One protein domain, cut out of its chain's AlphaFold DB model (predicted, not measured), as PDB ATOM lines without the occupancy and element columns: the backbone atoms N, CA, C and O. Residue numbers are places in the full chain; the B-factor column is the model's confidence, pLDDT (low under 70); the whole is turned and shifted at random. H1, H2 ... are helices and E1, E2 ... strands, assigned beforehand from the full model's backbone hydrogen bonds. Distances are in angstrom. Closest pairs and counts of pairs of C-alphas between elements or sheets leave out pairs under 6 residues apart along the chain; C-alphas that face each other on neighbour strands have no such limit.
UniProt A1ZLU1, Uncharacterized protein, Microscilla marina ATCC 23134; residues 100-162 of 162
ATOM      1  N   THR A 100     133.062 107.447  81.849       73.19
ATOM      2  CA  THR A 100     132.120 107.026  80.799       73.19
ATOM      3  C   THR A 100     132.214 105.526  80.516       73.19
ATOM      4  O   THR A 100     131.199 104.856  80.319       73.19
ATOM      5  N   LYS A 101     133.434 104.970  80.516       70.88
ATOM      6  CA  LYS A 101     133.652 103.530  80.324       70.88
ATOM      7  C   LYS A 101     133.207 102.728  81.553       70.88
ATOM      8  O   LYS A 101     132.592 101.681  81.373       70.88
ATOM      9  N   ALA A 102     133.438 103.236  82.764       71.75
ATOM     10  CA  ALA A 102     132.953 102.625  84.004       71.75
ATOM     11  C   ALA A 102     131.413 102.558  84.054       71.75
ATOM     12  O   ALA A 102     130.862 101.482  84.274       71.75
ATOM     13  N   HIS A 103     130.714 103.648  83.714       77.12
ATOM     14  CA  HIS A 103     129.248 103.667  83.619       77.12
ATOM     15  C   HIS A 103     128.699 102.661  82.602       77.12
ATOM     16  O   HIS A 103     127.690 101.999  82.846       77.12
ATOM     17  N   ARG A 104     129.354 102.528  81.441       72.50
ATOM     18  CA  ARG A 104     128.963 101.533  80.432       72.50
ATOM     19  C   ARG A 104     129.094 100.106  80.953       72.50
ATOM     20  O   ARG A 104     128.212  99.298  80.679       72.50
ATOM     21  N   ILE A 105     130.174  99.807  81.675       72.81
ATOM     22  CA  ILE A 105     130.408  98.482  82.263       72.81
ATOM     23  C   ILE A 105     129.340  98.179  83.311       72.81
ATOM     24  O   ILE A 105     128.708  97.134  83.222       72.81
ATOM     25  N   ALA A 106     129.080  99.111  84.230       76.25
ATOM     26  CA  ALA A 106     128.053  98.948  85.255       76.25
ATOM     27  C   ALA A 106     126.674  98.647  84.641       76.25
ATOM     28  O   ALA A 106     126.057  97.641  84.979       76.25
ATOM     29  N   LYS A 107     126.248  99.431  83.637       76.31
ATOM     30  CA  LYS A 107     124.984  99.194  82.916       76.31
ATOM     31  C   LYS A 107     124.943  97.841  82.206       76.31
ATOM     32  O   LYS A 107     123.950  97.133  82.312       76.31
ATOM     33  N   ALA A 108     126.010  97.471  81.493       73.19
ATOM     34  CA  ALA A 108     126.091  96.182  80.800       73.19
ATOM     35  C   ALA A 108     126.051  94.993  81.771       73.19
ATOM     36  O   ALA A 108     125.620  93.904  81.405       73.19
ATOM     37  N   ARG A 109     126.494  95.216  83.010       70.62
ATOM     38  CA  ARG A 109     126.516  94.234  84.088       70.62
ATOM     39  C   ARG A 109     125.277  94.276  84.976       70.62
ATOM     40  O   ARG A 109     125.264  93.529  85.942       70.62
ATOM     41  N   GLY A 110     124.267  95.094  84.667       78.62
ATOM     42  CA  GLY A 110     123.040  95.197  85.466       78.62
ATOM     43  C   GLY A 110     123.237  95.851  86.836       78.62
ATOM     44  O   GLY A 110     122.428  95.634  87.727       78.62
ATOM     45  N   ILE A 111     124.309  96.624  87.014       85.12
ATOM     46  CA  ILE A 111     124.593  97.369  88.243       85.12
ATOM     47  C   ILE A 111     123.931  98.740  88.126       85.12
ATOM     48  O   ILE A 111     124.256  99.513  87.221       85.12
ATOM     49  N   ASP A 112     122.989  99.029  89.017       86.56
ATOM     50  CA  ASP A 112     122.079 100.175  88.944       86.56
ATOM     51  C   ASP A 112     122.308 101.222  90.048       86.56
ATOM     52  O   ASP A 112     122.207 102.418  89.774       86.56
ATOM     53  N   LYS A 113     122.691 100.798  91.256       92.12
ATOM     54  CA  LYS A 113     122.985 101.667  92.406       92.12
ATOM     55  C   LYS A 113     124.493 101.806  92.614       92.12
ATOM     56  O   LYS A 113     125.121 101.033  93.342       92.12
ATOM     57  N   TYR A 114     125.096 102.773  91.931       94.44
ATOM     58  CA  TYR A 114     126.530 103.015  92.035       94.44
ATOM     59  C   TYR A 114     126.912 104.465  91.740       94.44
ATOM     60  O   TYR A 114     126.273 105.152  90.943       94.44
ATOM     61  N   GLU A 115     128.044 104.872  92.300       95.75
ATOM     62  CA  GLU A 115     128.781 106.067  91.901       95.75
ATOM     63  C   GLU A 115     130.114 105.677  91.262       95.75
ATOM     64  O   GLU A 115     130.667 104.610  91.535       95.75
ATOM     65  N   VAL A 116     130.650 106.530  90.387       92.25
ATOM     66  CA  VAL A 116     131.977 106.313  89.800       92.25
ATOM     67  C   VAL A 116     133.003 107.137  90.561       92.25
ATOM     68  O   VAL A 116     132.947 108.364  90.558       92.25
ATOM     69  N   GLY A 117     133.971 106.453  91.164       92.81
ATOM     70  CA  GLY A 117     135.121 107.062  91.825       92.81
ATOM     71  C   GLY A 117     136.409 106.886  91.027       92.81
ATOM     72  O   GLY A 117     136.447 106.183  90.011       92.81
ATOM     73  N   PHE A 118     137.491 107.489  91.522       90.19
ATOM     74  CA  PHE A 118     138.835 107.287  90.992       90.19
ATOM     75  C   PHE A 118     139.833 106.963  92.100       90.19
ATOM     76  O   PHE A 118     139.957 107.703  93.069       90.19
ATOM     77  N   GLU A 119     140.607 105.899  91.902       84.81
ATOM     78  CA  GLU A 119     141.714 105.509  92.773       84.81
ATOM     79  C   GLU A 119     142.972 105.303  91.931       84.81
ATOM     80  O   GLU A 119     142.979 104.514  90.983       84.81
ATOM     81  N   TYR A 120     144.047 106.027  92.254       84.50
ATOM     82  CA  TYR A 120     145.334 105.931  91.548       84.50
ATOM     83  C   TYR A 120     145.206 106.055  90.014       84.50
ATOM     84  O   TYR A 120     145.828 105.309  89.259       84.50
ATOM     85  N   GLY A 121     144.342 106.968  89.549       82.50
ATOM     86  CA  GLY A 121     144.074 107.202  88.123       82.50
ATOM     87  C   GLY A 121     143.176 106.156  87.444       82.50
ATOM     88  O   GLY A 121     143.029 106.176  86.222       82.50
ATOM     89  N   LYS A 122     142.571 105.238  88.207       81.62
ATOM     90  CA  LYS A 122     141.694 104.166  87.712       81.62
ATOM     91  C   LYS A 122     140.266 104.425  88.164       81.62
ATOM     92  O   LYS A 122     140.048 104.783  89.315       81.62
ATOM     93  N   ALA A 123     139.302 104.211  87.279       82.62
ATOM     94  CA  ALA A 123     137.893 104.288  87.624       82.62
ATOM     95  C   ALA A 123     137.479 103.064  88.459       82.62
ATOM     96  O   ALA A 123     137.826 101.925  88.125       82.62
ATOM     97  N   VAL A 124     136.715 103.315  89.516       88.44
ATOM     98  CA  VAL A 124     136.108 102.316  90.407       88.44
ATOM     99  C   VAL A 124     134.605 102.576  90.503       88.44
ATOM    100  O   VAL A 124     134.162 103.688  90.208       88.44
ATOM    101  N   LEU A 125     133.817 101.576  90.897       90.12
ATOM    102  CA  LEU A 125     132.404 101.782  91.233       90.12
ATOM    103  C   LEU A 125     132.246 101.695  92.747       90.12
ATOM    104  O   LEU A 125     132.659 100.707  93.341       90.12
ATOM    105  N   VAL A 126     131.651 102.702  93.369       94.12
ATOM    106  CA  VAL A 126     131.227 102.639  94.769       94.12
ATOM    107  C   VAL A 126     129.774 102.192  94.754       94.12
ATOM    108  O   VAL A 126     128.927 102.897  94.212       94.12
ATOM    109  N   LEU A 127     129.502 100.988  95.250       90.94
ATOM    110  CA  LEU A 127     128.178 100.378  95.207       90.94
ATOM    111  C   LEU A 127     127.387 100.757  96.453       90.94
ATOM    112  O   LEU A 127     127.860 100.568  97.576       90.94
ATOM    113  N   ASP A 128     126.165 101.230  96.233       91.56
ATOM    114  CA  ASP A 128     125.164 101.447  97.279       91.56
ATOM    115  C   ASP A 128     124.206 100.249  97.311       91.56
ATOM    116  O   ASP A 128     123.028 100.322  96.957       91.56
ATOM    117  N   TRP A 129     124.784  99.085  97.607       87.44
ATOM    118  CA  TRP A 129     124.107  97.793  97.610       87.44
ATOM    119  C   TRP A 129     123.967  97.261  99.029       87.44
ATOM    120  O   TRP A 129     124.915  97.278  99.815       87.44
ATOM    121  N   SER A 130     122.780  96.748  99.328       88.00
ATOM    122  CA  SER A 130     122.528  95.934 100.511       88.00
ATOM    123  C   SER A 130     123.106  94.527 100.341       88.00
ATOM    124  O   SER A 130     123.415  94.095  99.231       88.00
ATOM    125  N   GLU A 131     123.206  93.776 101.436       80.69
ATOM    126  CA  GLU A 131     123.606  92.359 101.408       80.69
ATOM    127  C   GLU A 131     122.715  91.529 100.464       80.69
ATOM    128  O   GLU A 131     123.213  90.717  99.687       80.69
ATOM    129  N   GLN A 132     121.412  91.827 100.432       81.44
ATOM    130  CA  GLN A 132     120.451  91.180  99.537       81.44
ATOM    131  C   GLN A 132     120.729  91.478  98.054       81.44
ATOM    132  O   GLN A 132     120.622  90.575  97.224       81.44
ATOM    133  N   ASP A 133     121.118  92.715  97.711       87.00
ATOM    134  CA  ASP A 133     121.473  93.077  96.331       87.00
ATOM    135  C   ASP A 133     122.694  92.256  95.857       87.00
ATOM    136  O   ASP A 133     122.714  91.769  94.723       87.00
ATOM    137  N   PHE A 134     123.689  92.035  96.731       79.56
ATOM    138  CA  PHE A 134     124.835  91.170  96.425       79.56
ATOM    139  C   PHE A 134     124.415  89.718  96.210       79.56
ATOM    140  O   PHE A 134     124.803  89.114  95.206       79.56
ATOM    141  N   ASP A 135     123.620  89.158  97.117       77.81
ATOM    142  CA  ASP A 135     123.164  87.772  97.029       77.81
ATOM    143  C   ASP A 135     122.384  87.503  95.742       77.81
ATOM    144  O   ASP A 135     122.635  86.507  95.055       77.81
ATOM    145  N   ASP A 136     121.471  88.402  95.377       78.19
ATOM    146  CA  ASP A 136     120.685  88.274  94.154       78.19
ATOM    147  C   ASP A 136     121.566  88.411  92.906       78.19
ATOM    148  O   ASP A 136     121.429  87.627  91.959       78.19
ATOM    149  N   TYR A 137     122.543  89.322  92.931       79.56
ATOM    150  CA  TYR A 137     123.508  89.485  91.848       79.56
ATOM    151  C   TYR A 137     124.378  88.237  91.635       79.56
ATOM    152  O   TYR A 137     124.539  87.762  90.506       79.56
ATOM    153  N   TYR A 138     124.919  87.664  92.714       73.38
ATOM    154  CA  TYR A 138     125.738  86.454  92.643       73.38
ATOM    155  C   TYR A 138     124.911  85.216  92.281       73.38
ATOM    156  O   TYR A 138     125.394  84.369  91.522       73.38
ATOM    157  N   ARG A 139     123.660  85.115  92.754       74.31
ATOM    158  CA  ARG A 139     122.730  84.039  92.372       74.31
ATOM    159  C   ARG A 139     122.399  84.080  90.880       74.31
ATOM    160  O   ARG A 139     122.278  83.024  90.264       74.31
ATOM    161  N   ALA A 140     122.330  85.271  90.283       70.62
ATOM    162  CA  ALA A 140     122.167  85.455  88.841       70.62
ATOM    163  C   ALA A 140     123.447  85.161  88.023       70.62
ATOM    164  O   ALA A 140     123.449  85.305  86.803       70.62
ATOM    165  N   GLY A 141     124.540  84.745  88.675       66.31
ATOM    166  CA  GLY A 141     125.820  84.433  88.036       66.31
ATOM    167  C   GLY A 141     126.772  85.626  87.909       66.31
ATOM    168  O   GLY A 141     127.852  85.482  87.330       66.31
ATOM    169  N   GLY A 142     126.411  86.786  88.462       63.88
ATOM    170  CA  GLY A 142     127.256  87.973  88.495       63.88
ATOM    171  C   GLY A 142     128.543  87.762  89.300       63.88
ATOM    172  O   GLY A 142     128.607  86.930  90.208       63.88
ATOM    173  N   LYS A 143     129.600  88.504  88.952       71.19
ATOM    174  CA  LYS A 143     130.882  88.510  89.673       71.19
ATOM    175  C   LYS A 143     131.397  89.937  89.803       71.19
ATOM    176  O   LYS A 143     131.538  90.639  88.808       71.19
ATOM    177  N   ILE A 144     131.684  90.348  91.035       69.69
ATOM    178  CA  ILE A 144     132.234  91.666  91.360       69.69
ATOM    179  C   ILE A 144     133.523  91.477  92.151       69.69
ATOM    180  O   ILE A 144     133.609  90.608  93.018       69.69
ATOM    181  N   TRP A 145     134.512  92.300  91.826       69.94
ATOM    182  CA  TRP A 145     135.828  92.331  92.447       69.94
ATOM    183  C   TRP A 145     135.989  93.636  93.203       69.94
ATOM    184  O   TRP A 145     135.704  94.686  92.642       69.94
ATOM    185  N   GLY A 146     136.431  93.612  94.456       68.44
ATOM    186  CA  GLY A 146     136.503  94.830  95.258       68.44
ATOM    187  C   GLY A 146     136.619  94.567  96.749       68.44
ATOM    188  O   GLY A 146     136.828  93.435  97.177       68.44
ATOM    189  N   ASN A 147     136.480  95.632  97.530       71.19
ATOM    190  CA  ASN A 147     136.424  95.567  98.988       71.19
ATOM    191  C   ASN A 147     135.646  96.753  99.548       71.19
ATOM    192  O   ASN A 147     135.539  97.795  98.895       71.19
ATOM    193  N   TYR A 148     135.158  96.596 100.774       73.00
ATOM    194  CA  TYR A 148     134.519  97.670 101.521       73.00
ATOM    195  C   TYR A 148     135.515  98.792 101.844       73.00
ATOM    196  O   TYR A 148     136.692  98.529 102.115       73.00
ATOM    197  N   ASN A 149     135.050 100.038 101.754       75.00
ATOM    198  CA  ASN A 149     135.767 101.219 102.228       75.00
ATOM    199  C   ASN A 149     135.530 101.434 103.736       75.00
ATOM    200  O   ASN A 149     134.778 100.703 104.379       75.00
ATOM    201  N   GLU A 150     136.155 102.469 104.295       73.44
ATOM    202  CA  GLU A 150     136.036 102.836 105.715       73.44
ATOM    203  C   GLU A 150     134.608 103.247 106.124       73.44
ATOM    204  O   GLU A 150     134.267 103.212 107.303       73.44
ATOM    205  N   HIS A 151     133.757 103.591 105.153       77.31
ATOM    206  CA  HIS A 151     132.346 103.930 105.352       77.31
ATOM    207  C   HIS A 151     131.408 102.722 105.206       77.31
ATOM    208  O   HIS A 151     130.192 102.886 105.254       77.31
ATOM    209  N   GLY A 152     131.947 101.512 105.016       71.38
ATOM    210  CA  GLY A 152     131.150 100.296 104.856       71.38
ATOM    211  C   GLY A 152     130.478 100.152 103.488       71.38
ATOM    212  O   GLY A 152     129.616  99.293 103.331       71.38
ATOM    213  N   GLN A 153     130.871 100.936 102.481       80.19
ATOM    214  CA  GLN A 153     130.390 100.798 101.102       80.19
ATOM    215  C   GLN A 153     131.329  99.903 100.302       80.19
ATOM    216  O   GLN A 153     132.552 100.025 100.401       80.19
ATOM    217  N   PHE A 154     130.780  99.019  99.474       77.06
ATOM    218  CA  PHE A 154     131.601  98.147  98.645       77.06
ATOM    219  C   PHE A 154     132.148  98.913  97.441       77.06
ATOM    220  O   PHE A 154     131.393  99.425  96.618       77.06
ATOM    221  N   VAL A 155     133.467  98.952  97.290       81.69
ATOM    222  CA  VAL A 155     134.114  99.580  96.139       81.69
ATOM    223  C   VAL A 155     134.542  98.489  95.165       81.69
ATOM    224  O   VAL A 155     135.517  97.772  95.406       81.69
ATOM    225  N   ALA A 156     133.811  98.366  94.059       77.50
ATOM    226  CA  ALA A 156     134.153  97.490  92.956       77.50
ATOM    227  C   ALA A 156     135.360  98.048  92.189       77.50
ATOM    228  O   ALA A 156     135.332  99.126  91.583       77.50
ATOM    229  N   ARG A 157     136.439  97.278  92.223       76.25
ATOM    230  CA  ARG A 157     137.710  97.524  91.552       76.25
ATOM    231  C   ARG A 157     137.846  96.575  90.372       76.25
ATOM    232  O   ARG A 157     137.044  95.677  90.152       76.25
ATOM    233  N   MET A 158     138.898  96.786  89.588       70.25
ATOM    234  CA  MET A 158     139.225  95.909  88.464       70.25
ATOM    235  C   MET A 158     138.065  95.762  87.464       70.25
ATOM    236  O   MET A 158     137.806  94.682  86.954       70.25
ATOM    237  N   LEU A 159     137.408  96.871  87.111       69.56
ATOM    238  CA  LEU A 159     136.245  96.886  86.204       69.56
ATOM    239  C   LEU A 159     136.503  96.246  84.825       69.56
ATOM    240  O   LEU A 159     135.578  95.871  84.120       69.56
ATOM    241  N   HIS A 160     137.767  96.127  84.427       64.50
ATOM    242  CA  HIS A 160     138.196  95.449  83.202       64.50
ATOM    243  C   HIS A 160     138.043  93.915  83.272       64.50
ATOM    244  O   HIS A 160     137.969  93.264  82.229       64.50
ATOM    245  N   LEU A 161     137.963  93.364  84.487       59.69
ATOM    246  CA  LEU A 161     137.748  91.952  84.806       59.69
ATOM    247  C   LEU A 161     136.278  91.613  85.058       59.69
ATOM    248  O   LEU A 161     135.951  90.434  85.152       59.69
ATOM    249  N   MET A 162     135.419  92.626  85.204       60.78
ATOM    250  CA  MET A 162     134.012  92.430  85.532       60.78
ATOM    251  C   MET A 162     133.211  91.917  84.365       60.78
ATOM    252  O   MET A 162     133.272  92.451  83.227       60.78
TER     253      MET A 162
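Overview. This is residues 100 to 162 of the 162 residues of an uncharacterized protein of Microscilla marina ATCC 23134 (UniProt A1ZLU1). A small twisted sheet of two hairpins, long E1-E2 beside short E3-E4, has H1 packed over one face of the long hairpin, while H2 sits off the sheet, on the loop joining the two hairpins. The 63 printed residues run H1 E1 E2 H2 E3 E4; the sheet's order is E1 - E2 - E4 - E3, all antiparallel, and the class is mixed, helices and strands. The whole is compact, with a radius of gyration of the C-alphas of 10.9 A and spans of 32 by 27 by 17 A.

Along the chain. Find C-alpha 114 at (126.530, 103.015, 92.035); from there E1 runs 15.4 A to residue 119. E2, residues 122 to 127, runs 15.9 A. E4, residues 154 to 156, spans 6.3 A and ends at (134.153, 97.490, 92.956); E3, residues 146 to 148, spans 7.2 A. H1, residues 100 to 108, begins at (132.120, 107.026, 80.799) and is 12.4 A long; H2, residues 131 to 139, is 12.3 A.

Arrangement. In the hairpin E1 and E2, look at N 117 and O 124, 2.9 A apart. Between antiparallel E2 and E4, N 127 and O 154 are 2.8 A apart. In the hairpin E3 and E4, N 155 and O 147 are 2.9 A apart. H1 is on the sheet at a height of 9.5 A, over E1 and only just over E2, where 3 of its C-alphas fall; the closest C-alphas of H1 and E2, Ala 102 and Ala 123, are 6.3 A apart. On the local plane it runs slantwise to the strands, at 44 degrees to E1. H2 is not on the sheet, and H1 and H2 are apart. E2, H2 and E3 form a split strand-helix-strand unit, two strands running the same way with E4 between them, its crossover right-handed. In H1 and H2 every O i to N i+4 pair is within hydrogen-bond range.

Size, cuts and confidence. The C-alphas farthest apart, of Gly 121 and Arg 139, are 31.8 A apart. The printed part has no cut and no long link. Look for pLDDT under 70 at residues 141 to 142, 144 to 146 and 159 to 162.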